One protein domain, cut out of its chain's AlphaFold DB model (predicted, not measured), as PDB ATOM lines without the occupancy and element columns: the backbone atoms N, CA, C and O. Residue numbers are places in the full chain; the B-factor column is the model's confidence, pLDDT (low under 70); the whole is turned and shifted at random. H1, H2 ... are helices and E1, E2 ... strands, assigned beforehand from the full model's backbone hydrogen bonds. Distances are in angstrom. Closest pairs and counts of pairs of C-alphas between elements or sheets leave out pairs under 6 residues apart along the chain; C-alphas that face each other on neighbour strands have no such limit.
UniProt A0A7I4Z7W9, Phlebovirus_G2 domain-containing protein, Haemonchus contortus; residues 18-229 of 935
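This is residues 18 to 229 of the 935 residues of the protein "Phlebovirus_G2 domain-containing protein" of Haemonchus contortus (UniProt A0A7I4Z7W9). Two lobes of strands stand end to end: in one, the sheet E1, E2, E3 and the small sheet E7, E8 lie face to face as a sandwich, and the other holds two three-stranded sheets, E6, E9, E10 and E5, E4, E11, joined where E10 turns sharply into E11. Long loops and three very short helices fill in round these sheets. The printed part has 212 residues, in the order E1 E2 E3 H1 H2 E4 E5 E6 E7 H3 E8 E9 E10 E11; the class is mostly strand, with under half of the residues in named elements, and each sheet is antiparallel. It is loose, with a radius of gyration of the C-alphas of 21.7 A, and elongated, spanning 79 by 42 by 25 A.

E1, residues 18 to 22, E2, residues 28 to 37, and E3, residues 40 to 49, form a meander, each strand the antiparallel neighbour of the one before; N 20 and O 32 are 2.8 A apart, N 33 and O 44 2.9 A. This strongly twisted sheet makes a sandwich, two sheets face to face, with E7, residues 156 to 159, and E8, residues 189 to 192, their best planes 16 degrees apart. N 158 and O 190 are 2.8 A apart; the closest C-alphas of E3 and E8, those of Leu 43 and Phe 190, are 6.8 A apart. H3, residues 175 to 178, comes closest to E8 at the C-alphas of Phe 177 and Ser 192, 5.8 A. H1, residues 86 to 90, only grazes the sheet of E6, residues 144 to 147, E9, residues 197 to 202, and E10, residues 212 to 216, where N 145 and O 199 are 2.9 A apart and N 200 and O 214 2.8 A. H2, residues 98 to 101, only grazes the sheet of E5, residues 136 to 139, E4, residues 121 to 130, and E11, residues 218 to 227, where N 137 and O 129 are 3.1 A apart and N 126 and O 222 2.8 A. E10 runs on into E11 at 90 degrees. H1 has 0 of 1 O i to N i+4 pairs within hydrogen-bond range but 2 of 2 O i to N i+3 pairs; H2 and H3 are too short for an i+4 pair.

E1 begins at C-alpha 18, (180.396, 137.702, 123.624). E2 measures 28.1 A, E3 28.7 A, E4 25.9 A and E11 26.3 A; E4 bends by 60 degrees at residue 127, E11 by 56 degrees at residue 221. E11 ends at C-alpha 227, (217.095, 177.679, 144.334).

The C-alphas farthest apart, those of Met 38 and Ala 119, are 78.8 A apart. The printed part has no cut; the links E3 to H1, H2 to E4 and E7 to H3 are long. The pLDDT is under 70 at residues 37 to 40, 59 to 64, 124 and 203 to 211.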
ATOM      1  N   THR A  18     179.490 136.689 124.183       85.06
ATOM      2  CA  THR A  18     180.396 137.702 123.624       85.06
ATOM      3  C   THR A  18     180.568 138.816 124.651       85.06
ATOM      4  O   THR A  18     179.601 139.522 124.939       85.06
ATOM      5  N   ILE A  19     181.765 138.990 125.213       86.69
ATOM      6  CA  ILE A  19     182.049 140.107 126.128       86.69
ATOM      7  C   ILE A  19     182.105 141.407 125.314       86.69
ATOM      8  O   ILE A  19     182.751 141.467 124.271       86.69
ATOM      9  N   LEU A  20     181.405 142.441 125.780       87.19
ATOM     10  CA  LEU A  20     181.257 143.732 125.100       87.19
ATOM     11  C   LEU A  20     181.908 144.898 125.853       87.19
ATOM     12  O   LEU A  20     182.259 145.903 125.240       87.19
ATOM     13  N   TYR A  21     182.040 144.786 127.173       88.31
ATOM     14  CA  TYR A  21     182.719 145.746 128.042       88.31
ATOM     15  C   TYR A  21     183.155 145.034 129.323       88.31
ATOM     16  O   TYR A  21     182.459 144.134 129.788       88.31
ATOM     17  N   ALA A  22     184.264 145.461 129.921       88.88
ATOM     18  CA  ALA A  22     184.594 145.133 131.301       88.88
ATOM     19  C   ALA A  22     185.281 146.324 131.978       88.88
ATOM     20  O   ALA A  22     185.941 147.126 131.310       88.88
ATOM     21  N   THR A  23     185.133 146.437 133.298       88.19
ATOM     22  CA  THR A  23     185.768 147.493 134.099       88.19
ATOM     23  C   THR A  23     187.286 147.326 134.050       88.19
ATOM     24  O   THR A  23     187.823 146.410 134.658       88.19
ATOM     25  N   ASN A  24     187.990 148.179 133.306       87.81
ATOM     26  CA  ASN A  24     189.432 148.034 133.089       87.81
ATOM     27  C   ASN A  24     190.232 148.573 134.295       87.81
ATOM     28  O   ASN A  24     189.790 149.489 134.991       87.81
ATOM     29  N   CYS A  25     191.431 148.032 134.517       88.50
ATOM     30  CA  CYS A  25     192.389 148.492 135.528       88.50
ATOM     31  C   CYS A  25     191.943 148.405 137.001       88.50
ATOM     32  O   CYS A  25     192.445 149.160 137.834       88.50
ATOM     33  N   VAL A  26     191.076 147.449 137.337       86.50
ATOM     34  CA  VAL A  26     190.719 147.086 138.723       86.50
ATOM     35  C   VAL A  26     190.906 145.584 138.951       86.50
ATOM     36  O   VAL A  26     190.816 144.806 138.003       86.50
ATOM     37  N   SER A  27     191.156 145.163 140.192       87.69
ATOM     38  CA  SER A  27     191.224 143.740 140.566       87.69
ATOM     39  C   SER A  27     189.838 143.093 140.674       87.69
ATOM     40  O   SER A  27     189.680 141.930 140.323       87.69
ATOM     41  N   ASN A  28     188.823 143.849 141.101       89.25
ATOM     42  CA  ASN A  28     187.427 143.421 141.168       89.25
ATOM     43  C   ASN A  28     186.554 144.385 140.359       89.25
ATOM     44  O   ASN A  28     186.579 145.592 140.602       89.25
ATOM     45  N   GLY A  29     185.771 143.861 139.421       88.19
ATOM     46  CA  GLY A  29     184.925 144.654 138.529       88.19
ATOM     47  C   GLY A  29     183.787 143.835 137.929       88.19
ATOM     48  O   GLY A  29     183.412 142.785 138.454       88.19
ATOM     49  N   ILE A  30     183.227 144.312 136.818       89.69
ATOM     50  CA  ILE A  30     182.194 143.592 136.062       89.69
ATOM     51  C   ILE A  30     182.624 143.374 134.613       89.69
ATOM     52  O   ILE A  30     183.391 144.163 134.064       89.69
ATOM     53  N   ALA A  31     182.052 142.354 133.981       89.19
ATOM     54  CA  ALA A  31     181.976 142.218 132.535       89.19
ATOM     55  C   ALA A  31     180.509 142.243 132.088       89.19
ATOM     56  O   ALA A  31     179.632 141.655 132.721       89.19
ATOM     57  N   VAL A  32     180.254 142.934 130.981       89.44
ATOM     58  CA  VAL A  32     178.971 143.005 130.279       89.44
ATOM     59  C   VAL A  32     179.097 142.163 129.023       89.44
ATOM     60  O   VAL A  32     180.027 142.353 128.236       89.44
ATOM     61  N   ALA A  33     178.162 141.241 128.821       88.06
ATOM     62  CA  ALA A  33     178.170 140.315 127.702       88.06
ATOM     63  C   ALA A  33     176.827 140.283 126.970       88.06
ATOM     64  O   ALA A  33     175.773 140.617 127.516       88.06
ATOM     65  N   ARG A  34     176.887 139.852 125.712       87.94
ATOM     66  CA  ARG A  34     175.737 139.459 124.902       87.94
ATOM     67  C   ARG A  34     175.673 137.940 124.832       87.94
ATOM     68  O   ARG A  34     176.698 137.308 124.574       87.94
ATOM     69  N   TYR A  35     174.482 137.395 125.026       84.06
ATOM     70  CA  TYR A  35     174.156 135.998 124.763       84.06
ATOM     71  C   TYR A  35     172.873 135.923 123.932       84.06
ATOM     72  O   TYR A  35     172.072 136.868 123.922       84.06
ATOM     73  N   ASP A  36     172.699 134.801 123.243       78.00
ATOM     74  CA  ASP A  36     171.618 134.603 122.285       78.00
ATOM     75  C   ASP A  36     170.590 133.624 122.870       78.00
ATOM     76  O   ASP A  36     170.945 132.561 123.381       78.00
ATOM     77  N   GLN A  37     169.309 133.997 122.832       69.19
ATOM     78  CA  GLN A  37     168.210 133.208 123.389       69.19
ATOM     79  C   GLN A  37     166.981 133.328 122.481       69.19
ATOM     80  O   GLN A  37     166.405 134.409 122.371       69.19
ATOM     81  N   MET A  38     166.573 132.225 121.840       62.84
ATOM     82  CA  MET A  38     165.396 132.158 120.947       62.84
ATOM     83  C   MET A  38     165.345 133.321 119.928       62.84
ATOM     84  O   MET A  38     164.428 134.143 119.948       62.84
ATOM     85  N   ASP A  39     166.392 133.437 119.102       62.44
ATOM     86  CA  ASP A  39     166.606 134.498 118.097       62.44
ATOM     87  C   ASP A  39     166.586 135.953 118.619       62.44
ATOM     88  O   ASP A  39     166.560 136.916 117.845       62.44
ATOM     89  N   LYS A  40     166.674 136.153 119.942       68.19
ATOM     90  CA  LYS A  40     166.842 137.468 120.571       68.19
ATOM     91  C   LYS A  40     168.200 137.596 121.259       68.19
ATOM     92  O   LYS A  40     168.579 136.805 122.117       68.19
ATOM     93  N   TYR A  41     168.901 138.670 120.904       75.44
ATOM     94  CA  TYR A  41     170.148 139.102 121.530       75.44
ATOM     95  C   TYR A  41     169.869 139.797 122.868       75.44
ATOM     96  O   TYR A  41     169.326 140.907 122.876       75.44
ATOM     97  N   THR A  42     170.311 139.209 123.979       82.81
ATOM     98  CA  THR A  42     170.130 139.784 125.320       82.81
ATOM     99  C   THR A  42     171.465 140.237 125.912       82.81
ATOM    100  O   THR A  42     172.480 139.550 125.825       82.81
ATOM    101  N   LEU A  43     171.466 141.430 126.514       87.81
ATOM    102  CA  LEU A  43     172.590 141.974 127.283       87.81
ATOM    103  C   LEU A  43     172.458 141.600 128.759       87.81
ATOM    104  O   LEU A  43     171.397 141.834 129.348       87.81
ATOM    105  N   CYS A  44     173.543 141.089 129.340       88.06
ATOM    106  CA  CYS A  44     173.659 140.708 130.745       88.06
ATOM    107  C   CYS A  44     175.036 141.072 131.325       88.06
ATOM    108  O   CYS A  44     175.932 141.493 130.590       88.06
ATOM    109  N   TRP A  45     175.223 140.895 132.634       89.88
ATOM    110  CA  TRP A  45     176.512 141.117 133.302       89.88
ATOM    111  C   TRP A  45     176.915 139.986 134.254       89.88
ATOM    112  O   TRP A  45     176.076 139.221 134.733       89.88
ATOM    113  N   PHE A  46     178.205 139.903 134.566       88.88
ATOM    114  CA  PHE A  46     178.749 139.048 135.620       88.88
ATOM    115  C   PHE A  46     179.943 139.730 136.315       88.88
ATOM    116  O   PHE A  46     180.618 140.555 135.694       88.88
ATOM    117  N   PRO A  47     180.201 139.448 137.606       88.75
ATOM    118  CA  PRO A  47     181.385 139.950 138.295       88.75
ATOM    119  C   PRO A  47     182.654 139.262 137.778       88.75
ATOM    120  O   PRO A  47     182.630 138.084 137.427       88.75
ATOM    121  N   VAL A  48     183.768 139.991 137.771       88.50
ATOM    122  CA  VAL A  48     185.099 139.489 137.407       88.50
ATOM    123  C   VAL A  48     186.070 139.841 138.528       88.50
ATOM    124  O   VAL A  48     186.067 140.972 139.017       88.50
ATOM    125  N   SER A  49     186.896 138.875 138.928       89.62
ATOM    126  CA  SER A  49     187.947 139.049 139.931       89.62
ATOM    127  C   SER A  49     189.273 138.518 139.391       89.62
ATOM    128  O   SER A  49     189.336 137.401 138.881       89.62
ATOM    129  N   CYS A  50     190.317 139.333 139.491       87.56
ATOM    130  CA  CYS A  50     191.675 139.043 139.055       87.56
ATOM    131  C   CYS A  50     192.607 139.137 140.275       87.56
ATOM    132  O   CYS A  50     193.028 140.236 140.629       87.56
ATOM    133  N   PRO A  51     192.929 138.019 140.954       82.38
ATOM    134  CA  PRO A  51     193.717 138.057 142.189       82.38
ATOM    135  C   PRO A  51     195.210 138.357 141.960       82.38
ATOM    136  O   PRO A  51     195.861 138.908 142.839       82.38
ATOM    137  N   MET A  52     195.751 138.023 140.782       80.69
ATOM    138  CA  MET A  52     197.167 138.210 140.419       80.69
ATOM    139  C   MET A  52     197.407 139.369 139.431       80.69
ATOM    140  O   MET A  52     198.451 139.433 138.788       80.69
ATOM    141  N   GLY A  53     196.444 140.275 139.257       86.31
ATOM    142  CA  GLY A  53     196.533 141.315 138.234       86.31
ATOM    143  C   GLY A  53     195.300 142.207 138.195       86.31
ATOM    144  O   GLY A  53     194.517 142.234 139.139       86.31
ATOM    145  N   HIS A  54     195.107 142.940 137.101       90.25
ATOM    146  CA  HIS A  54     193.901 143.739 136.876       90.25
ATOM    147  C   HIS A  54     193.087 143.180 135.703       90.25
ATOM    148  O   HIS A  54     193.596 142.447 134.853       90.25
ATOM    149  N   ILE A  55     191.816 143.567 135.625       88.94
ATOM    150  CA  ILE A  55     190.991 143.334 134.442       88.94
ATOM    151  C   ILE A  55     191.563 144.143 133.268       88.94
ATOM    152  O   ILE A  55     191.780 145.354 133.382       88.94
ATOM    153  N   ARG A  56     191.793 143.478 132.132       87.94
ATOM    154  CA  ARG A  56     192.381 144.033 130.905       87.94
ATOM    155  C   ARG A  56     191.486 143.675 129.719       87.94
ATOM    156  O   ARG A  56     191.603 142.599 129.148       87.94
ATOM    157  N   PHE A  57     190.581 144.582 129.354       84.94
ATOM    158  CA  PHE A  57     189.635 144.365 128.256       84.94
ATOM    159  C   PHE A  57     189.783 145.416 127.151       84.94
ATOM    160  O   PHE A  57     189.755 146.619 127.423       84.94
ATOM    161  N   ASP A  58     189.893 144.938 125.912       78.94
ATOM    162  CA  ASP A  58     189.852 145.720 124.677       78.94
ATOM    163  C   ASP A  58     188.866 145.043 123.712       78.94
ATOM    164  O   ASP A  58     188.984 143.852 123.430       78.94
ATOM    165  N   VAL A  59     187.898 145.809 123.200       69.81
ATOM    166  CA  VAL A  59     186.883 145.350 122.230       69.81
ATOM    167  C   VAL A  59     187.526 144.923 120.900       69.81
ATOM    168  O   VAL A  59     186.936 144.165 120.134       69.81
ATOM    169  N   SER A  60     188.735 145.413 120.624       65.19
ATOM    170  CA  SER A  60     189.466 145.243 119.365       65.19
ATOM    171  C   SER A  60     190.320 143.967 119.319       65.19
ATOM    172  O   SER A  60     190.817 143.613 118.251       65.19
ATOM    173  N   ALA A  61     190.517 143.290 120.458       60.03
ATOM    174  CA  ALA A  61     191.436 142.161 120.600       60.03
ATOM    175  C   ALA A  61     190.686 140.831 120.798       60.03
ATOM    176  O   ALA A  61     189.966 140.640 121.778       60.03
ATOM    177  N   ALA A  62     190.889 139.883 119.884       50.72
ATOM    178  CA  ALA A  62     190.327 138.537 119.970       50.72
ATOM    179  C   ALA A  62     191.292 137.544 120.648       50.72
ATOM    180  O   ALA A  62     192.509 137.681 120.536       50.72
ATOM    181  N   PRO A  63     190.744 136.476 121.242       52.81
ATOM    182  CA  PRO A  63     190.189 136.484 122.589       52.81
ATOM    183  C   PRO A  63     191.308 136.523 123.652       52.81
ATOM    184  O   PRO A  63     191.964 135.517 123.916       52.81
ATOM    185  N   ALA A  64     191.511 137.672 124.298       54.97
ATOM    186  CA  ALA A  64     192.423 137.778 125.439       54.97
ATOM    187  C   ALA A  64     191.765 137.291 126.744       54.97
ATOM    188  O   ALA A  64     190.548 137.400 126.920       54.97
ATOM    189  N   SER A  65     192.570 136.805 127.695       76.12
ATOM    190  CA  SER A  65     192.114 136.568 129.067       76.12
ATOM    191  C   SER A  65     191.646 137.882 129.700       76.12
ATOM    192  O   SER A  65     192.340 138.893 129.626       76.12
ATOM    193  N   LEU A  66     190.486 137.871 130.370       83.12
ATOM    194  CA  LEU A  66     189.958 139.072 131.037       83.12
ATOM    195  C   LEU A  66     190.893 139.619 132.122       83.12
ATOM    196  O   LEU A  66     190.851 140.814 132.401       83.12
ATOM    197  N   CYS A  67     191.722 138.764 132.723       86.69
ATOM    198  CA  CYS A  67     192.781 139.155 133.643       86.69
ATOM    199  C   CYS A  67     194.125 139.250 132.916       86.69
ATOM    200  O   CYS A  67     194.462 138.385 132.105       86.69
ATOM    201  N   GLY A  68     194.902 140.273 133.265       85.88
ATOM    202  CA  GLY A  68     196.291 140.454 132.854       85.88
ATOM    203  C   GLY A  68     197.035 141.357 133.840       85.88
ATOM    204  O   GLY A  68     196.556 141.595 134.950       85.88
ATOM    205  N   ASP A  69     198.194 141.871 133.435       85.94
ATOM    206  CA  ASP A  69     199.075 142.658 134.306       85.94
ATOM    207  C   ASP A  69     198.387 143.860 134.979       85.94
ATOM    208  O   ASP A  69     197.465 144.484 134.439       85.94
ATOM    209  N   THR A  70     198.894 144.232 136.157       86.12
ATOM    210  CA  THR A  70     198.472 145.443 136.868       86.12
ATOM    211  C   THR A  70     198.716 146.691 136.015       86.12
ATOM    212  O   THR A  70     199.775 146.888 135.411       86.12
ATOM    213  N   CYS A  71     197.718 147.574 135.949       86.50
ATOM    214  CA  CYS A  71     197.848 148.808 135.180       86.50
ATOM    215  C   CYS A  71     198.874 149.747 135.824       86.50
ATOM    216  O   CYS A  71     198.760 150.096 136.997       86.50
ATOM    217  N   LYS A  72     199.865 150.176 135.037       85.75
ATOM    218  CA  LYS A  72     200.994 150.980 135.520       85.75
ATOM    219  C   LYS A  72     200.624 152.458 135.660       85.75
ATOM    220  O   LYS A  72     200.078 153.062 134.734       85.75
ATOM    221  N   CYS A  73     200.972 153.041 136.803       87.69
ATOM    222  CA  CYS A  73     200.957 154.485 137.023       87.69
ATOM    223  C   CYS A  73     202.133 155.182 136.299       87.69
ATOM    224  O   CYS A  73     203.066 154.512 135.844       87.69
ATOM    225  N   PRO A  74     202.116 156.525 136.163       86.19
ATOM    226  CA  PRO A  74     203.262 157.283 135.657       86.19
ATOM    227  C   PRO A  74     204.525 157.040 136.497       86.19
ATOM    228  O   PRO A  74     204.445 157.005 137.716       86.19
ATOM    229  N   SER A  75     205.710 156.976 135.881       79.06
ATOM    230  CA  SER A  75     206.985 156.582 136.526       79.06
ATOM    231  C   SER A  75     207.484 157.455 137.698       79.06
ATOM    232  O   SER A  75     208.525 157.156 138.292       79.06
ATOM    233  N   TRP A  76     206.774 158.534 138.030       80.25
ATOM    234  CA  TRP A  76     207.037 159.403 139.177       80.25
ATOM    235  C   TRP A  76     206.136 159.110 140.392       80.25
ATOM    236  O   TRP A  76     206.370 159.689 141.447       80.25
ATOM    237  N   THR A  77     205.122 158.240 140.276       81.06
ATOM    238  CA  THR A  77     204.250 157.855 141.399       81.06
ATOM    239  C   THR A  77     203.647 156.452 141.264       81.06
ATOM    240  O   THR A  77     203.345 155.985 140.170       81.06
ATOM    241  N   ASN A  78     203.387 155.817 142.408       81.19
ATOM    242  CA  ASN A  78     202.683 154.539 142.513       81.19
ATOM    243  C   ASN A  78     201.154 154.694 142.662       81.19
ATOM    244  O   ASN A  78     200.454 153.687 142.718       81.19
ATOM    245  N   SER A  79     200.632 155.925 142.724       86.62
ATOM    246  CA  SER A  79     199.213 156.196 142.997       86.62
ATOM    247  C   SER A  79     198.531 156.912 141.831       86.62
ATOM    248  O   SER A  79     198.881 158.042 141.470       86.62
ATOM    249  N   CYS A  80     197.546 156.248 141.224       88.81
ATOM    250  CA  CYS A  80     196.807 156.750 140.070       88.81
ATOM    251  C   CYS A  80     195.384 156.176 139.967       88.81
ATOM    252  O   CYS A  80     195.052 155.185 140.613       88.81
ATOM    253  N   SER A  81     194.533 156.819 139.160       89.69
ATOM    254  CA  SER A  81     193.176 156.369 138.833       89.69
ATOM    255  C   SER A  81     192.987 156.235 137.317       89.69
ATOM    256  O   SER A  81     193.584 156.974 136.529       89.69
ATOM    257  N   PHE A  82     192.173 155.259 136.906       86.25
ATOM    258  CA  PHE A  82     192.028 154.823 135.507       86.25
ATOM    259  C   PHE A  82     190.606 155.012 134.944       86.25
ATOM    260  O   PHE A  82     190.283 154.463 133.891       86.25
ATOM    261  N   ASN A  83     189.758 155.775 135.640       85.25
ATOM    262  CA  ASN A  83     188.367 156.032 135.264       85.25
ATOM    263  C   ASN A  83     188.261 156.628 133.841       85.25
ATOM    264  O   ASN A  83     189.051 157.492 133.457       85.25
ATOM    265  N   SER A  84     187.283 156.162 133.054       76.12
ATOM    266  CA  SER A  84     187.028 156.584 131.666       76.12
ATOM    267  C   SER A  84     185.648 157.241 131.471       76.12
ATOM    268  O   SER A  84     185.134 157.319 130.346       76.12
ATOM    269  N   GLY A  85     185.042 157.691 132.573       75.38
ATOM    270  CA  GLY A  85     183.748 158.359 132.646       75.38
ATOM    271  C   GLY A  85     183.767 159.781 132.086       75.38
ATOM    272  O   GLY A  85     184.813 160.425 131.951       75.38
ATOM    273  N   SER A  86     182.581 160.295 131.754       73.81
ATOM    274  CA  SER A  86     182.423 161.600 131.092       73.81
ATOM    275  C   SER A  86     182.976 162.767 131.921       73.81
ATOM    276  O   SER A  86     183.496 163.737 131.361       73.81
ATOM    277  N   LYS A  87     182.931 162.662 133.256       74.06
ATOM    278  CA  LYS A  87     183.355 163.720 134.177       74.06
ATOM    279  C   LYS A  87     184.875 163.900 134.260       74.06
ATOM    280  O   LYS A  87     185.329 164.964 134.677       74.06
ATOM    281  N   THR A  88     185.674 162.950 133.765       76.94
ATOM    282  CA  THR A  88     187.130 163.137 133.584       76.94
ATOM    283  C   THR A  88     187.458 164.356 132.715       76.94
ATOM    284  O   THR A  88     188.502 164.980 132.887       76.94
ATOM    285  N   THR A  89     186.532 164.784 131.846       77.06
ATOM    286  CA  THR A  89     186.672 166.005 131.039       77.06
ATOM    287  C   THR A  89     186.719 167.307 131.847       77.06
ATOM    288  O   THR A  89     187.191 168.309 131.309       77.06
ATOM    289  N   PHE A  90     186.307 167.300 133.122       77.56
ATOM    290  CA  PHE A  90     186.498 168.430 134.037       77.56
ATOM    291  C   PHE A  90     187.933 168.516 134.579       77.56
ATOM    292  O   PHE A  90     188.374 169.605 134.937       77.56
ATOM    293  N   SER A  91     188.692 167.414 134.566       83.31
ATOM    294  CA  SER A  91     190.117 167.369 134.921       83.31
ATOM    295  C   SER A  91     190.988 167.836 133.751       83.31
ATOM    296  O   SER A  91     191.698 167.064 133.102       83.31
ATOM    297  N   LYS A  92     190.867 169.130 133.442       85.25
ATOM    298  CA  LYS A  92     191.598 169.812 132.372       85.25
ATOM    299  C   LYS A  92     192.143 171.150 132.842       85.25
ATOM    300  O   LYS A  92     191.484 171.840 133.618       85.25
ATOM    301  N   LEU A  93     193.270 171.573 132.270       82.00
ATOM    302  CA  LEU A  93     193.937 172.854 132.544       82.00
ATOM    303  C   LEU A  93     192.977 174.058 132.598       82.00
ATOM    304  O   LEU A  93     193.106 174.911 133.474       82.00
ATOM    305  N   LYS A  94     192.006 174.120 131.675       82.19
ATOM    306  CA  LYS A  94     191.025 175.219 131.570       82.19
ATOM    307  C   LYS A  94     190.130 175.367 132.807       82.19
ATOM    308  O   LYS A  94     189.699 176.476 133.096       82.19
ATOM    309  N   ASN A  95     189.881 174.269 133.518       79.31
ATOM    310  CA  ASN A  95     188.964 174.201 134.657       79.31
ATOM    311  C   ASN A  95     189.711 174.111 136.001       79.31
ATOM    312  O   ASN A  95     189.078 174.027 137.050       79.31
ATOM    313  N   PHE A  96     191.050 174.102 135.986       83.19
ATOM    314  CA  PHE A  96     191.860 174.019 137.198       83.19
ATOM    315  C   PHE A  96     192.029 175.421 137.834       83.19
ATOM    316  O   PHE A  96     192.364 176.374 137.111       83.19
ATOM    317  N   PRO A  97     191.807 175.591 139.156       83.62
ATOM    318  CA  PRO A  97     191.872 176.888 139.831       83.62
ATOM    319  C   PRO A  97     193.175 177.640 139.560       83.62
ATOM    320  O   PRO A  97     194.265 177.069 139.571       83.62
ATOM    321  N   GLN A  98     193.068 178.944 139.296       80.25
ATOM    322  CA  GLN A  98     194.222 179.753 138.897       80.25
ATOM    323  C   GLN A  98     195.288 179.841 139.999       80.25
ATOM    324  O   GLN A  98     196.475 179.792 139.686       80.25
ATOM    325  N   HIS A  99     194.871 179.882 141.269       77.19
ATOM    326  CA  HIS A  99     195.785 179.910 142.411       77.19
ATOM    327  C   HIS A  99     196.619 178.615 142.529       77.19
ATOM    328  O   HIS A  99     197.804 178.681 142.842       77.19
ATOM    329  N   LEU A 100     196.059 177.446 142.178       80.69
ATOM    330  CA  LEU A 100     196.804 176.176 142.148       80.69
ATOM    331  C   LEU A 100     197.711 176.047 140.914       80.69
ATOM    332  O   LEU A 100     198.757 175.409 140.991       80.69
ATOM    333  N   ARG A 101     197.361 176.672 139.780       81.69
ATOM    334  CA  ARG A 101     198.202 176.660 138.563       81.69
ATOM    335  C   ARG A 101     199.555 177.351 138.744       81.69
ATOM    336  O   ARG A 101     200.488 177.022 138.018       81.69
ATOM    337  N   GLN A 102     199.647 178.313 139.661       74.75
ATOM    338  CA  GLN A 102     200.848 179.120 139.916       74.75
ATOM    339  C   GLN A 102     201.543 178.763 141.241       74.75
ATOM    340  O   GLN A 102     202.508 179.425 141.630       74.75
ATOM    341  N   TYR A 103     201.071 177.718 141.931       81.25
ATOM    342  CA  TYR A 103     201.599 177.333 143.233       81.25
ATOM    343  C   TYR A 103     203.072 176.907 143.160       81.25
ATOM    344  O   TYR A 103     203.453 175.974 142.450       81.25
ATOM    345  N   HIS A 104     203.882 177.579 143.969       74.62
ATOM    346  CA  HIS A 104     205.238 177.208 144.349       74.62
ATOM    347  C   HIS A 104     205.384 177.512 145.851       74.62
ATOM    348  O   HIS A 104     204.736 178.445 146.326       74.62
ATOM    349  N   PRO A 105     206.161 176.737 146.629       77.19
ATOM    350  CA  PRO A 105     206.320 177.018 148.055       77.19
ATOM    351  C   PRO A 105     207.104 178.310 148.308       77.19
ATOM    352  O   PRO A 105     208.072 178.583 147.604       77.19
ATOM    353  N   ASP A 106     206.753 179.033 149.370       75.94
ATOM    354  CA  ASP A 106     207.268 180.379 149.693       75.94
ATOM    355  C   ASP A 106     208.803 180.465 149.853       75.94
ATOM    356  O   ASP A 106     209.394 181.536 149.752       75.94
ATOM    357  N   TYR A 107     209.471 179.332 150.098       72.06
ATOM    358  CA  TYR A 107     210.930 179.223 150.214       72.06
ATOM    359  C   TYR A 107     211.647 178.907 148.883       72.06
ATOM    360  O   TYR A 107     212.878 178.819 148.851       72.06
ATOM    361  N   VAL A 108     210.905 178.700 147.789       78.25
ATOM    362  CA  VAL A 108     211.428 178.393 146.451       78.25
ATOM    363  C   VAL A 108     211.364 179.640 145.575       78.25
ATOM    364  O   VAL A 108     210.297 180.023 145.116       78.25
ATOM    365  N   CYS A 109     212.519 180.224 145.262       80.69
ATOM    366  CA  CYS A 109     212.601 181.328 144.304       80.69
ATOM    367  C   CYS A 109     212.480 180.830 142.856       80.69
ATOM    368  O   CYS A 109     211.826 181.458 142.026       80.69
ATOM    369  N   SER A 110     213.101 179.688 142.536       82.38
ATOM    370  CA  SER A 110     212.985 179.049 141.221       82.38
ATOM    371  C   SER A 110     213.444 177.589 141.255       82.38
ATOM    372  O   SER A 110     214.381 177.238 141.970       82.38
ATOM    373  N   PHE A 111     212.843 176.732 140.428       82.00
ATOM    374  CA  PHE A 111     213.333 175.365 140.178       82.00
ATOM    375  C   PHE A 111     214.511 175.324 139.184       82.00
ATOM    376  O   PHE A 111     215.276 174.364 139.157       82.00
ATOM    377  N   ASN A 112     214.692 176.385 138.390       84.69
ATOM    378  CA  ASN A 112     215.786 176.549 137.428       84.69
ATOM    379  C   ASN A 112     216.737 177.670 137.863       84.69
ATOM    380  O   ASN A 112     216.320 178.624 138.516       84.69
ATOM    381  N   ARG A 113     218.009 177.605 137.458       78.69
ATOM    382  CA  ARG A 113     218.991 178.640 137.808       78.69
ATOM    383  C   ARG A 113     218.647 179.970 137.127       78.69
ATOM    384  O   ARG A 113     218.624 180.041 135.901       78.69
ATOM    385  N   THR A 114     218.447 181.022 137.914       81.81
ATOM    386  CA  THR A 114     218.246 182.406 137.452       81.81
ATOM    387  C   THR A 114     219.207 183.347 138.182       81.81
ATOM    388  O   THR A 114     219.794 182.980 139.196       81.81
ATOM    389  N   SER A 115     219.388 184.571 137.678       77.00
ATOM    390  CA  SER A 115     220.224 185.602 138.319       77.00
ATOM    391  C   SER A 115     219.556 186.307 139.507       77.00
ATOM    392  O   SER A 115     220.195 187.127 140.159       77.00
ATOM    393  N   THR A 116     218.278 186.025 139.770       76.69
ATOM    394  CA  THR A 116     217.466 186.652 140.829       76.69
ATOM    395  C   THR A 116     217.352 185.805 142.096       76.69
ATOM    396  O   THR A 116     216.838 186.287 143.102       76.69
ATOM    397  N   CYS A 117     217.788 184.546 142.041       80.38
ATOM    398  CA  CYS A 117     217.718 183.588 143.141       80.38
ATOM    399  C   CYS A 117     219.107 183.337 143.747       80.38
ATOM    400  O   CYS A 117     220.127 183.694 143.155       80.38
ATOM    401  N   ASP A 118     219.142 182.702 144.920       76.06
ATOM    402  CA  ASP A 118     220.359 182.148 145.519       76.06
ATOM    403  C   ASP A 118     221.099 181.277 144.485       76.06
ATOM    404  O   ASP A 118     220.486 180.489 143.763       76.06
ATOM    405  N   ALA A 119     222.421 181.423 144.391       76.94
ATOM    406  CA  ALA A 119     223.241 180.638 143.473       76.94
ATOM    407  C   ALA A 119     223.363 179.162 143.900       76.94
ATOM    408  O   ALA A 119     223.690 178.318 143.063       76.94
ATOM    409  N   LYS A 120     223.113 178.867 145.181       72.62
ATOM    410  CA  LYS A 120     223.254 177.553 145.813       72.62
ATOM    411  C   LYS A 120     222.089 176.624 145.472       72.62
ATOM    412  O   LYS A 120     220.925 176.929 145.743       72.62
ATOM    413  N   LYS A 121     222.405 175.449 144.926       79.31
ATOM    414  CA  LYS A 121     221.429 174.422 144.548       79.31
ATOM    415  C   LYS A 121     221.018 173.596 145.774       79.31
ATOM    416  O   LYS A 121     221.842 172.926 146.399       79.31
ATOM    417  N   ARG A 122     219.721 173.599 146.087       73.69
ATOM    418  CA  ARG A 122     219.087 172.833 147.175       73.69
ATOM    419  C   ARG A 122     218.201 171.719 146.582       73.69
ATOM    420  O   ARG A 122     217.899 171.738 145.389       73.69
ATOM    421  N   ILE A 123     217.801 170.731 147.384       70.25
ATOM    422  CA  ILE A 123     216.877 169.641 146.992       70.25
ATOM    423  C   ILE A 123     215.708 169.638 147.981       70.25
ATOM    424  O   ILE A 123     215.929 169.807 149.179       70.25
ATOM    425  N   GLY A 124     214.476 169.475 147.491       68.69
ATOM    426  CA  GLY A 124     213.269 169.467 148.321       68.69
ATOM    427  C   GLY A 124     212.206 168.479 147.841       68.69
ATOM    428  O   GLY A 124     212.244 168.014 146.700       68.69
ATOM    429  N   PHE A 125     211.254 168.179 148.729       74.69
ATOM    430  CA  PHE A 125     210.066 167.367 148.457       74.69
ATOM    431  C   PHE A 125     208.871 168.264 148.124       74.69
ATOM    432  O   PHE A 125     208.603 169.235 148.828       74.69
ATOM    433  N   PHE A 126     208.121 167.908 147.084       81.44
ATOM    434  CA  PHE A 126     206.970 168.667 146.605       81.44
ATOM    435  C   PHE A 126     205.820 167.719 146.265       81.44
ATOM    436  O   PHE A 126     206.008 166.734 145.551       81.44
ATOM    437  N   ASN A 127     204.611 168.010 146.740       87.06
ATOM    438  CA  ASN A 127     203.434 167.230 146.369       87.06
ATOM    439  C   ASN A 127     203.042 167.572 144.928       87.06
ATOM    440  O   ASN A 127     202.895 168.744 144.590       87.06
ATOM    441  N   GLN A 128     202.897 166.559 144.075       89.25
ATOM    442  CA  GLN A 128     202.588 166.697 142.655       89.25
ATOM    443  C   GLN A 128     201.348 165.877 142.282       89.25
ATOM    444  O   GLN A 128     201.146 164.755 142.748       89.25
ATOM    445  N   ILE A 129     200.537 166.437 141.389       92.00
ATOM    446  CA  ILE A 129     199.362 165.797 140.793       92.00
ATOM    447  C   ILE A 129     199.470 165.783 139.265       92.00
ATOM    448  O   ILE A 129     200.165 166.611 138.675       92.00
ATOM    449  N   GLN A 130     198.729 164.875 138.632       92.06
ATOM    450  CA  GLN A 130     198.471 164.854 137.195       92.06
ATOM    451  C   GLN A 130     196.967 164.894 136.913       92.06
ATOM    452  O   GLN A 130     196.207 164.097 137.468       92.06
ATOM    453  N   LEU A 131     196.548 165.781 136.013       90.94
ATOM    454  CA  LEU A 131     195.178 165.844 135.493       90.94
ATOM    455  C   LEU A 131     194.943 164.791 134.393       90.94
ATOM    456  O   LEU A 131     195.889 164.231 133.837       90.94
ATOM    457  N   PHE A 132     193.686 164.517 134.035       88.25
ATOM    458  CA  PHE A 132     193.382 163.534 132.982       88.25
ATOM    459  C   PHE A 132     193.837 163.970 131.577       88.25
ATOM    460  O   PHE A 132     194.081 163.102 130.738       88.25
ATOM    461  N   ASP A 133     194.045 165.271 131.335       87.81
ATOM    462  CA  ASP A 133     194.713 165.779 130.122       87.81
ATOM    463  C   ASP A 133     196.247 165.598 130.105       87.81
ATOM    464  O   ASP A 133     196.885 165.875 129.092       87.81
ATOM    465  N   GLY A 134     196.835 165.096 131.195       86.06
ATOM    466  CA  GLY A 134     198.269 164.844 131.337       86.06
ATOM    467  C   GLY A 134     199.062 165.962 132.021       86.06
ATOM    468  O   GLY A 134     200.215 165.717 132.383       86.06
ATOM    469  N   SER A 135     198.463 167.137 132.253       88.31
ATOM    470  CA  SER A 135     199.120 168.292 132.887       88.31
ATOM    471  C   SER A 135     199.586 167.985 134.313       88.31
ATOM    472  O   SER A 135     198.846 167.362 135.078       88.31
ATOM    473  N   LEU A 136     200.783 168.455 134.686       89.44
ATOM    474  CA  LEU A 136     201.384 168.273 136.014       89.44
ATOM    475  C   LEU A 136     201.378 169.577 136.819       89.44
ATOM    476  O   LEU A 136     201.805 170.610 136.307       89.44
ATOM    477  N   PHE A 137     200.977 169.507 138.091       89.19
ATOM    478  CA  PHE A 137     200.981 170.646 139.021       89.19
ATOM    479  C   PHE A 137     201.580 170.272 140.365       89.19
ATOM    480  O   PHE A 137     201.422 169.138 140.816       89.19
ATOM    481  N   LEU A 138     202.234 171.238 141.010       87.31
ATOM    482  CA  LEU A 138     202.551 171.147 142.430       87.31
ATOM    483  C   LEU A 138     201.357 171.645 143.250       87.31
ATOM    484  O   LEU A 138     200.642 172.549 142.824       87.31
ATOM    485  N   VAL A 139     201.159 171.070 144.430       86.19
ATOM    486  CA  VAL A 139     200.134 171.481 145.398       86.19
ATOM    487  C   VAL A 139     200.740 171.557 146.796       86.19
ATOM    488  O   VAL A 139     201.741 170.901 147.080       86.19
ATOM    489  N   LYS A 140     200.140 172.359 147.679       80.31
ATOM    490  CA  LYS A 140     200.579 172.475 149.076       80.31
ATOM    491  C   LYS A 140     200.290 171.182 149.847       80.31
ATOM    492  O   LYS A 140     201.194 170.538 150.372       80.31
ATOM    493  N   GLU A 141     199.027 170.772 149.844       80.69
ATOM    494  CA  GLU A 141     198.496 169.625 150.585       80.69
ATOM    495  C   GLU A 141     197.908 168.593 149.608       80.69
ATOM    496  O   GLU A 141     197.382 168.955 148.554       80.69
ATOM    497  N   LEU A 142     198.027 167.301 149.934       81.50
ATOM    498  CA  LEU A 142     197.672 166.188 149.042       81.50
ATOM    499  C   LEU A 142     196.495 165.364 149.591       81.50
ATOM    500  O   LEU A 142     196.590 164.155 149.797       81.50
ATOM    501  N   THR A 143     195.376 166.037 149.852       85.62
ATOM    502  CA  THR A 143     194.168 165.427 150.428       85.62
ATOM    503  C   THR A 143     193.344 164.738 149.341       85.62
ATOM    504  O   THR A 143     192.653 165.401 148.568       85.62
ATOM    505  N   ILE A 144     193.409 163.405 149.261       85.12
ATOM    506  CA  ILE A 144     192.730 162.614 148.220       85.12
ATOM    507  C   ILE A 144     191.528 161.851 148.789       85.12
ATOM    508  O   ILE A 144     191.641 161.165 149.802       85.12
ATOM    509  N   ARG A 145     190.385 161.910 148.097       86.75
ATOM    510  CA  ARG A 145     189.215 161.045 148.329       86.75
ATOM    511  C   ARG A 145     188.973 160.168 147.101       86.75
ATOM    512  O   ARG A 145     188.908 160.684 145.989       86.75
ATOM    513  N   ILE A 146     188.807 158.862 147.292       85.75
ATOM    514  CA  ILE A 146     188.467 157.917 146.215       85.75
ATOM    515  C   ILE A 146     186.957 157.651 146.255       85.75
ATOM    516  O   ILE A 146     186.398 157.455 147.334       85.75
ATOM    517  N   LYS A 147     186.288 157.667 145.096       84.06
ATOM    518  CA  LYS A 147     184.855 157.349 144.955       84.06
ATOM    519  C   LYS A 147     184.602 156.469 143.732       84.06
ATOM    520  O   LYS A 147     185.254 156.650 142.710       84.06
ATOM    521  N   ASP A 148     183.595 155.600 143.799       77.62
ATOM    522  CA  ASP A 148     183.138 154.791 142.652       77.62
ATOM    523  C   ASP A 148     182.558 155.653 141.509       77.62
ATOM    524  O   ASP A 148     182.642 155.287 140.342       77.62
ATOM    525  N   TYR A 149     181.965 156.802 141.846       80.75
ATOM    526  CA  TYR A 149     181.390 157.791 140.925       80.75
ATOM    527  C   TYR A 149     181.375 159.172 141.599       80.75
ATOM    528  O   TYR A 149     181.289 159.273 142.828       80.75
ATOM    529  N   ILE A 150     181.450 160.251 140.815       77.81
ATOM    530  CA  ILE A 150     181.414 161.623 141.360       77.81
ATOM    531  C   ILE A 150     180.003 161.998 141.821       77.81
ATOM    532  O   ILE A 150     179.802 162.441 142.954       77.81
ATOM    533  N   ASP A 151     179.034 161.793 140.934       79.94
ATOM    534  CA  ASP A 151     177.605 161.969 141.161       79.94
ATOM    535  C   ASP A 151     176.845 160.794 140.527       79.94
ATOM    536  O   ASP A 151     177.431 159.982 139.808       79.94
ATOM    537  N   LYS A 152     175.544 160.661 140.809       81.19
ATOM    538  CA  LYS A 152     174.783 159.480 140.371       81.19
ATOM    539  C   LYS A 152     174.752 159.293 138.847       81.19
ATOM    540  O   LYS A 152     174.548 158.160 138.426       81.19
ATOM    541  N   TYR A 153     174.996 160.344 138.055       82.06
ATOM    542  CA  TYR A 153     174.989 160.332 136.590       82.06
ATOM    543  C   TYR A 153     176.368 160.070 135.950       82.06
ATOM    544  O   TYR A 153     176.484 160.056 134.725       82.06
ATOM    545  N   ASP A 154     177.420 159.853 136.744       83.50
ATOM    546  CA  ASP A 154     178.772 159.548 136.257       83.50
ATOM    547  C   ASP A 154     178.934 158.049 135.935       83.50
ATOM    548  O   ASP A 154     179.617 157.300 136.631       83.50
ATOM    549  N   PHE A 155     178.238 157.597 134.892       86.69
ATOM    550  CA  PHE A 155     178.194 156.202 134.448       86.69
ATOM    551  C   PHE A 155     178.503 156.047 132.950       86.69
ATOM    552  O   PHE A 155     178.461 157.003 132.172       86.69
ATOM    553  N   VAL A 156     178.794 154.815 132.528       86.75
ATOM    554  CA  VAL A 156     179.053 154.433 131.133       86.75
ATOM    555  C   VAL A 156     177.922 153.532 130.645       86.75
ATOM    556  O   VAL A 156     177.548 152.592 131.340       86.75
ATOM    557  N   CYS A 157     177.403 153.786 129.440       89.00
ATOM    558  CA  CYS A 157     176.431 152.918 128.770       89.00
ATOM    559  C   CYS A 157     177.007 152.331 127.476       89.00
ATOM    560  O   CYS A 157     177.650 153.047 126.706       89.00
ATOM    561  N   VAL A 158     176.732 151.053 127.208       89.56
ATOM    562  CA  VAL A 158     177.160 150.321 126.005       89.56
ATOM    563  C   VAL A 158     175.979 149.698 125.260       89.56
ATOM    564  O   VAL A 158     174.995 149.266 125.867       89.56
ATOM    565  N   ASP A 159     176.067 149.665 123.928       88.56
ATOM    566  CA  ASP A 159     175.079 149.013 123.059       88.56
ATOM    567  C   ASP A 159     175.406 147.534 122.765       88.56
ATOM    568  O   ASP A 159     176.445 147.003 123.157       88.56
ATOM    569  N   LYS A 160     174.520 146.855 122.021       84.31
ATOM    570  CA  LYS A 160     174.669 145.440 121.615       84.31
ATOM    571  C   LYS A 160     175.902 145.107 120.755       84.31
ATOM    572  O   LYS A 160     176.108 143.933 120.430       84.31
ATOM    573  N   LYS A 161     176.671 146.114 120.330       83.44
ATOM    574  CA  LYS A 161     177.944 145.985 119.610       83.44
ATOM    575  C   LYS A 161     179.155 146.341 120.496       83.44
ATOM    576  O   LYS A 161     180.268 146.313 119.989       83.44
ATOM    577  N   GLY A 162     178.954 146.710 121.767       82.00
ATOM    578  CA  GLY A 162     180.008 147.163 122.688       82.00
ATOM    579  C   GLY A 162     180.385 148.644 122.565       82.00
ATOM    580  O   GLY A 162     181.345 149.089 123.186       82.00
ATOM    581  N   TRP A 163     179.644 149.439 121.786       85.06
ATOM    582  CA  TRP A 163     179.990 150.846 121.568       85.06
ATOM    583  C   TRP A 163     179.449 151.692 122.717       85.06
ATOM    584  O   TRP A 163     178.276 151.561 123.077       85.06
ATOM    585  N   LYS A 164     180.278 152.593 123.265       85.00
ATOM    586  CA  LYS A 164     179.831 153.583 124.257       85.00
ATOM    587  C   LYS A 164     178.764 154.494 123.630       85.00
ATOM    588  O   LYS A 164     178.976 155.049 122.551       85.00
ATOM    589  N   ARG A 165     177.617 154.656 124.297       86.19
ATOM    590  CA  ARG A 165     176.480 155.487 123.853       86.19
ATOM    591  C   ARG A 165     176.012 156.427 124.967       86.19
ATOM    592  O   ARG A 165     176.167 156.083 126.137       86.19
ATOM    593  N   PRO A 166     175.405 157.581 124.634       83.06
ATOM    594  CA  PRO A 166     174.658 158.359 125.618       83.06
ATOM    595  C   PRO A 166     173.439 157.560 126.127       83.06
ATOM    596  O   PRO A 166     172.907 156.731 125.380       83.06
ATOM    597  N   PRO A 167     172.986 157.790 127.372       80.88
ATOM    598  CA  PRO A 167     171.797 157.135 127.912       80.88
ATOM    599  C   PRO A 167     170.521 157.523 127.157       80.88
ATOM    600  O   PRO A 167     170.387 158.633 126.645       80.88
ATOM    601  N   THR A 168     169.558 156.606 127.137       81.62
ATOM    602  CA  THR A 168     168.188 156.829 126.650       81.62
ATOM    603  C   THR A 168     167.191 156.670 127.800       81.62
ATOM    604  O   THR A 168     167.557 156.241 128.890       81.62
ATOM    605  N   THR A 169     165.911 156.971 127.568       77.25
ATOM    606  CA  THR A 169     164.845 156.814 128.578       77.25
ATOM    607  C   THR A 169     164.615 155.372 129.038       77.25
ATOM    608  O   THR A 169     163.991 155.167 130.070       77.25
ATOM    609  N   ARG A 170     165.112 154.362 128.305       85.12
ATOM    610  CA  ARG A 170     165.087 152.954 128.729       85.12
ATOM    611  C   ARG A 170     166.496 152.368 128.739       85.12
ATOM    612  O   ARG A 170     167.048 152.055 127.683       85.12
ATOM    613  N   VAL A 171     167.022 152.145 129.939       88.12
ATOM    614  CA  VAL A 171     168.318 151.500 130.202       88.12
ATOM    615  C   VAL A 171     168.139 150.237 131.047       88.12
ATOM    616  O   VAL A 171     167.102 150.043 131.676       88.12
ATOM    617  N   LYS A 172     169.149 149.369 131.056       89.88
ATOM    618  CA  LYS A 172     169.340 148.304 132.055       89.88
ATOM    619  C   LYS A 172     170.731 148.441 132.661       89.88
ATOM    620  O   LYS A 172     171.570 149.119 132.076       89.88
ATOM    621  N   GLY A 173     171.004 147.783 133.778       89.44
ATOM    622  CA  GLY A 173     172.327 147.830 134.391       89.44
ATOM    623  C   GLY A 173     172.530 146.789 135.480       89.44
ATOM    624  O   GLY A 173     171.711 145.885 135.666       89.44
ATOM    625  N   THR A 174     173.638 146.933 136.204       87.69
ATOM    626  CA  THR A 174     173.923 146.143 137.408       87.69
ATOM    627  C   THR A 174     172.939 146.464 138.534       87.69
ATOM    628  O   THR A 174     172.311 147.522 138.529       87.69
ATOM    629  N   SER A 175     172.849 145.597 139.547       86.19
ATOM    630  CA  SER A 175     172.049 145.856 140.759       86.19
ATOM    631  C   SER A 175     172.353 147.234 141.365       86.19
ATOM    632  O   SER A 175     171.454 148.067 141.455       86.19
ATOM    633  N   ARG A 176     173.636 147.529 141.622       85.25
ATOM    634  CA  ARG A 176     174.114 148.828 142.143       85.25
ATOM    635  C   ARG A 176     173.741 150.038 141.276       85.25
ATOM    636  O   ARG A 176     173.627 151.147 141.790       85.25
ATOM    637  N   PHE A 177     173.596 149.859 139.962       88.06
ATOM    638  CA  PHE A 177     173.156 150.928 139.062       88.06
ATOM    639  C   PHE A 177     171.635 151.137 139.147       88.06
ATOM    640  O   PHE A 177     171.169 152.275 139.248       88.06
ATOM    641  N   CYS A 178     170.877 150.038 139.156       87.75
ATOM    642  CA  CYS A 178     169.413 150.024 139.195       87.75
ATOM    643  C   CYS A 178     168.820 150.341 140.583       87.75
ATOM    644  O   CYS A 178     167.653 150.697 140.684       87.75
ATOM    645  N   GLU A 179     169.622 150.304 141.650       86.62
ATOM    646  CA  GLU A 179     169.285 150.911 142.950       86.62
ATOM    647  C   GLU A 179     169.077 152.436 142.860       86.62
ATOM    648  O   GLU A 179     168.449 153.026 143.738       86.62
ATOM    649  N   LYS A 180     169.623 153.094 141.822       86.06
ATOM    650  CA  LYS A 180     169.652 154.563 141.681       86.06
ATOM    651  C   LYS A 180     168.968 155.093 140.417       86.06
ATOM    652  O   LYS A 180     168.813 156.309 140.292       86.06
ATOM    653  N   HIS A 181     168.567 154.206 139.507       86.56
ATOM    654  CA  HIS A 181     167.968 154.527 138.211       86.56
ATOM    655  C   HIS A 181     166.893 153.508 137.829       86.56
ATOM    656  O   HIS A 181     167.006 152.326 138.143       86.56
ATOM    657  N   GLU A 182     165.888 153.951 137.081       87.75
ATOM    658  CA  GLU A 182     164.834 153.078 136.563       87.75
ATOM    659  C   GLU A 182     165.383 152.159 135.456       87.75
ATOM    660  O   GLU A 182     165.813 152.611 134.392       87.75
ATOM    661  N   CYS A 183     165.391 150.849 135.723       88.12
ATOM    662  CA  CYS A 183     165.932 149.825 134.828       88.12
ATOM    663  C   CYS A 183     164.836 148.941 134.218       88.12
ATOM    664  O   CYS A 183     164.051 148.318 134.936       88.12
ATOM    665  N   HIS A 184     164.856 148.787 132.892       86.31
ATOM    666  CA  HIS A 184     163.914 147.954 132.140       86.31
ATOM    667  C   HIS A 184     164.593 146.704 131.547       86.31
ATOM    668  O   HIS A 184     165.623 146.831 130.877       86.31
ATOM    669  N   PRO A 185     164.006 145.498 131.690       78.19
ATOM    670  CA  PRO A 185     164.621 144.253 131.216       78.19
ATOM    671  C   PRO A 185     164.818 144.209 129.690       78.19
ATOM    672  O   PRO A 185     165.820 143.668 129.228       78.19
ATOM    673  N   ASP A 186     163.957 144.862 128.904       78.25
ATOM    674  CA  ASP A 186     164.034 144.886 127.431       78.25
ATOM    675  C   ASP A 186     164.900 146.025 126.851       78.25
ATOM    676  O   ASP A 186     164.897 146.280 125.644       78.25
ATOM    677  N   ALA A 187     165.640 146.759 127.691       84.44
ATOM    678  CA  ALA A 187     166.454 147.881 127.229       84.44
ATOM    679  C   ALA A 187     167.592 147.457 126.274       84.44
ATOM    680  O   ALA A 187     168.227 146.410 126.439       84.44
ATOM    681  N   ARG A 188     167.883 148.322 125.290       84.81
ATOM    682  CA  ARG A 188     168.938 148.124 124.271       84.81
ATOM    683  C   ARG A 188     170.326 148.635 124.688       84.81
ATOM    684  O   ARG A 188     171.292 148.365 123.978       84.81
ATOM    685  N   LEU A 189     170.406 149.375 125.795       89.81
ATOM    686  CA  LEU A 189     171.639 149.909 126.378       89.81
ATOM    687  C   LEU A 189     171.835 149.342 127.781       89.81
ATOM    688  O   LEU A 189     170.913 149.402 128.597       89.81
ATOM    689  N   PHE A 190     173.035 148.833 128.051       90.94
ATOM    690  CA  PHE A 190     173.465 148.427 129.385       90.94
ATOM    691  C   PHE A 190     174.347 149.517 129.994       90.94
ATOM    692  O   PHE A 190     175.300 149.940 129.347       90.94
ATOM    693  N   CYS A 191     174.058 149.949 131.219       90.06
ATOM    694  CA  CYS A 191     174.756 151.023 131.918       90.06
ATOM    695  C   CYS A 191     175.326 150.561 133.269       90.06
ATOM    696  O   CYS A 191     174.707 149.778 133.994       90.06
ATOM    697  N   SER A 192     176.505 151.067 133.621       88.88
ATOM    698  CA  SER A 192     177.170 150.803 134.899       88.88
ATOM    699  C   SER A 192     178.106 151.941 135.296       88.88
ATOM    700  O   SER A 192     178.575 152.705 134.452       88.88
ATOM    701  N   TYR A 193     178.435 152.014 136.584       87.31
ATOM    702  CA  TYR A 193     179.590 152.781 137.050       87.31
ATOM    703  C   TYR A 193     180.898 152.147 136.532       87.31
ATOM    704  O   TYR A 193     180.944 150.938 136.284       87.31
ATOM    705  N   ASP A 194     181.915 152.979 136.297       85.31
ATOM    706  CA  ASP A 194     183.236 152.576 135.781       85.31
ATOM    707  C   ASP A 194     184.217 152.314 136.946       85.31
ATOM    708  O   ASP A 194     183.795 152.165 138.094       85.31
ATOM    709  N   SER A 195     185.527 152.236 136.688       86.81
ATOM    710  CA  SER A 195     186.531 152.120 137.757       86.81
ATOM    711  C   SER A 195     186.548 153.349 138.692       86.81
ATOM    712  O   SER A 195     186.286 154.466 138.233       86.81
ATOM    713  N   PRO A 196     186.879 153.196 139.993       85.69
ATOM    714  CA  PRO A 196     186.895 154.311 140.940       85.69
ATOM    715  C   PRO A 196     187.805 155.472 140.518       85.69
ATOM    716  O   PRO A 196     188.872 155.281 139.926       85.69
ATOM    717  N   ILE A 197     187.393 156.690 140.865       88.50
ATOM    718  CA  ILE A 197     188.091 157.934 140.541       88.50
ATOM    719  C   ILE A 197     188.666 158.591 141.798       88.50
ATOM    720  O   ILE A 197     188.035 158.623 142.858       88.50
ATOM    721  N   ALA A 198     189.880 159.126 141.673       90.25
ATOM    722  CA  ALA A 198     190.527 159.901 142.724       90.25
ATOM    723  C   ALA A 198     190.183 161.386 142.579       90.25
ATOM    724  O   ALA A 198     190.277 161.954 141.489       90.25
ATOM    725  N   LEU A 199     189.809 162.015 143.689       88.75
ATOM    726  CA  LEU A 199     189.450 163.423 143.792       88.75
ATOM    727  C   LEU A 199     190.424 164.131 144.740       88.75
ATOM    728  O   LEU A 199     190.515 163.759 145.910       88.75
ATOM    729  N   LEU A 200     191.112 165.168 144.262       86.88
ATOM    730  CA  LEU A 200     191.809 166.125 145.120       86.88
ATOM    731  C   LEU A 200     190.767 166.990 145.831       86.88
ATOM    732  O   LEU A 200     189.938 167.599 145.159       86.88
ATOM    733  N   VAL A 201     190.814 167.061 147.159       84.75
ATOM    734  CA  VAL A 201     189.981 167.958 147.968       84.75
ATOM    735  C   VAL A 201     190.706 169.287 148.147       84.75
ATOM    736  O   VAL A 201     191.856 169.304 148.583       84.75
ATOM    737  N   ILE A 202     190.030 170.389 147.827       78.88
ATOM    738  CA  ILE A 202     190.528 171.744 148.054       78.88
ATOM    739  C   ILE A 202     189.806 172.296 149.284       78.88
ATOM    740  O   ILE A 202     188.624 172.628 149.224       78.88
ATOM    741  N   ASN A 203     190.520 172.373 150.406       66.94
ATOM    742  CA  ASN A 203     190.013 172.995 151.624       66.94
ATOM    743  C   ASN A 203     190.185 174.518 151.515       66.94
ATOM    744  O   ASN A 203     191.224 175.052 151.904       66.94
ATOM    745  N   GLU A 204     189.187 175.227 150.986       58.19
ATOM    746  CA  GLU A 204     189.177 176.692 151.047       58.19
ATOM    747  C   GLU A 204     188.773 177.151 152.454       58.19
ATOM    748  O   GLU A 204     187.635 176.992 152.901       58.19
ATOM    749  N   SER A 205     189.733 177.719 153.185       47.44
ATOM    750  CA  SER A 205     189.511 178.262 154.521       47.44
ATOM    751  C   SER A 205     188.729 179.577 154.449       47.44
ATOM    752  O   SER A 205     189.336 180.648 154.417       47.44
ATOM    753  N   GLY A 206     187.393 179.504 154.459       50.41
ATOM    754  CA  GLY A 206     186.568 180.664 154.814       50.41
ATOM    755  C   GLY A 206     185.345 181.007 153.964       50.41
ATOM    756  O   GLY A 206     184.992 182.182 153.956       50.41
ATOM    757  N   GLN A 207     184.648 180.063 153.315       41.44
ATOM    758  CA  GLN A 207     183.228 180.281 152.971       41.44
ATOM    759  C   GLN A 207     182.420 178.985 152.764       41.44
ATOM    760  O   GLN A 207     182.970 177.894 152.656       41.44
ATOM    761  N   ASN A 208     181.090 179.106 152.828       43.16
ATOM    762  CA  ASN A 208     180.160 178.007 153.118       43.16
ATOM    763  C   ASN A 208     180.120 176.860 152.084       43.16
ATOM    764  O   ASN A 208     179.770 177.072 150.928       43.16
ATOM    765  N   ASN A 209     180.275 175.628 152.582       45.22
ATOM    766  CA  ASN A 209     179.635 174.393 152.102       45.22
ATOM    767  C   ASN A 209     179.610 174.109 150.583       45.22
ATOM    768  O   ASN A 209     178.573 173.752 150.020       45.22
ATOM    769  N   SER A 210     180.786 174.058 149.960       46.34
ATOM    770  CA  SER A 210     181.030 173.038 148.934       46.34
ATOM    771  C   SER A 210     182.479 172.563 148.980       46.34
ATOM    772  O   SER A 210     183.376 173.337 148.660       46.34
ATOM    773  N   ASP A 211     182.700 171.287 149.320       55.66
ATOM    774  CA  ASP A 211     184.000 170.611 149.179       55.66
ATOM    775  C   ASP A 211     184.390 170.572 147.690       55.66
ATOM    776  O   ASP A 211     184.098 169.600 146.973       55.66
ATOM    777  N   GLN A 212     185.025 171.640 147.197       71.31
ATOM    778  CA  GLN A 212     185.440 171.718 145.806       71.31
ATOM    779  C   GLN A 212     186.505 170.652 145.567       71.31
ATOM    780  O   GLN A 212     187.599 170.670 146.131       71.31
ATOM    781  N   SER A 213     186.146 169.670 144.744       82.56
ATOM    782  CA  SER A 213     186.956 168.482 144.529       82.56
ATOM    783  C   SER A 213     187.178 168.238 143.044       82.56
ATOM    784  O   SER A 213     186.256 168.315 142.232       82.56
ATOM    785  N   ILE A 214     188.436 167.993 142.680       87.19
ATOM    786  CA  ILE A 214     188.884 167.929 141.288       87.19
ATOM    787  C   ILE A 214     189.353 166.509 140.983       87.19
ATOM    788  O   ILE A 214     190.220 166.004 141.698       87.19
ATOM    789  N   PRO A 215     188.843 165.852 139.925       89.31
ATOM    790  CA  PRO A 215     189.332 164.538 139.544       89.31
ATOM    791  C   PRO A 215     190.794 164.594 139.113       89.31
ATOM    792  O   PRO A 215     191.186 165.495 138.372       89.31
ATOM    793  N   ILE A 216     191.597 163.625 139.540       91.38
ATOM    794  CA  ILE A 216     193.019 163.537 139.201       91.38
ATOM    795  C   ILE A 216     193.388 162.135 138.717       91.38
ATOM    796  O   ILE A 216     192.902 161.118 139.215       91.38
ATOM    797  N   LYS A 217     194.280 162.093 137.731       90.50
ATOM    798  CA  LYS A 217     194.767 160.860 137.119       90.50
ATOM    799  C   LYS A 217     195.877 160.221 137.944       90.50
ATOM    800  O   LYS A 217     195.904 159.005 138.055       90.50
ATOM    801  N   ALA A 218     196.780 161.006 138.527       91.19
ATOM    802  CA  ALA A 218     197.858 160.501 139.382       91.19
ATOM    803  C   ALA A 218     198.261 161.525 140.449       91.19
ATOM    804  O   ALA A 218     198.051 162.723 140.262       91.19
ATOM    805  N   TRP A 219     198.823 161.064 141.564       92.19
ATOM    806  CA  TRP A 219     199.247 161.916 142.681       92.19
ATOM    807  C   TRP A 219     200.404 161.294 143.451       92.19
ATOM    808  O   TRP A 219     200.531 160.077 143.494       92.19
ATOM    809  N   GLY A 220     201.237 162.109 144.087       84.88
ATOM    810  CA  GLY A 220     202.313 161.639 144.957       84.88
ATOM    811  C   GLY A 220     203.255 162.769 145.348       84.88
ATOM    812  O   GLY A 220     203.045 163.919 144.971       84.88
ATOM    813  N   THR A 221     204.317 162.447 146.074       80.06
ATOM    814  CA  THR A 221     205.387 163.401 146.389       80.06
ATOM    815  C   THR A 221     206.566 163.154 145.454       80.06
ATOM    816  O   THR A 221     207.023 162.024 145.312       80.06
ATOM    817  N   VAL A 222     207.059 164.209 144.808       77.38
ATOM    818  CA  VAL A 222     208.251 164.183 143.948       77.38
ATOM    819  C   VAL A 222     209.357 165.016 144.568       77.38
ATOM    820  O   VAL A 222     209.088 166.026 145.218       77.38
ATOM    821  N   MET A 223     210.608 164.640 144.325       71.19
ATOM    822  CA  MET A 223     211.736 165.511 144.629       71.19
ATOM    823  C   MET A 223     212.166 166.305 143.407       71.19
ATOM    824  O   MET A 223     212.114 165.806 142.282       71.19
ATOM    825  N   LYS A 224     212.564 167.557 143.638       76.94
ATOM    826  CA  LYS A 224     213.126 168.441 142.612       76.94
ATOM    827  C   LYS A 224     214.279 169.265 143.197       76.94
ATOM    828  O   LYS A 224     214.222 169.639 144.374       76.94
ATOM    829  N   PRO A 225     215.308 169.585 142.397       78.88
ATOM    830  CA  PRO A 225     216.255 170.625 142.757       78.88
ATOM    831  C   PRO A 225     215.568 171.996 142.730       78.88
ATOM    832  O   PRO A 225     214.663 172.230 141.925       78.88
ATOM    833  N   TYR A 226     215.996 172.905 143.601       82.69
ATOM    834  CA  TYR A 226     215.488 174.273 143.652       82.69
ATOM    835  C   TYR A 226     216.548 175.264 144.146       82.69
ATOM    836  O   TYR A 226     217.545 174.886 144.763       82.69
ATOM    837  N   TYR A 227     216.303 176.542 143.883       81.12
ATOM    838  CA  TYR A 227     217.095 177.679 144.334       81.12
ATOM    839  C   TYR A 227     216.236 178.531 145.274       81.12
ATOM    840  O   TYR A 227     215.072 178.825 144.974       81.12
ATOM    841  N   GLY A 228     216.789 178.884 146.435       79.50
ATOM    842  CA  GLY A 228     216.125 179.752 147.413       79.50
ATOM    843  C   GLY A 228     216.148 181.220 146.990       79.50
ATOM    844  O   GLY A 228     216.762 181.582 145.985       79.50
ATOM    845  N   TYR A 229     215.496 182.089 147.759       75.50
ATOM    846  CA  TYR A 229     215.742 183.528 147.643       75.50
ATOM    847  C   TYR A 229     217.130 183.870 148.211       75.50
ATOM    848  O   TYR A 229     217.570 183.193 149.144       75.50
TER     849      TYR A 229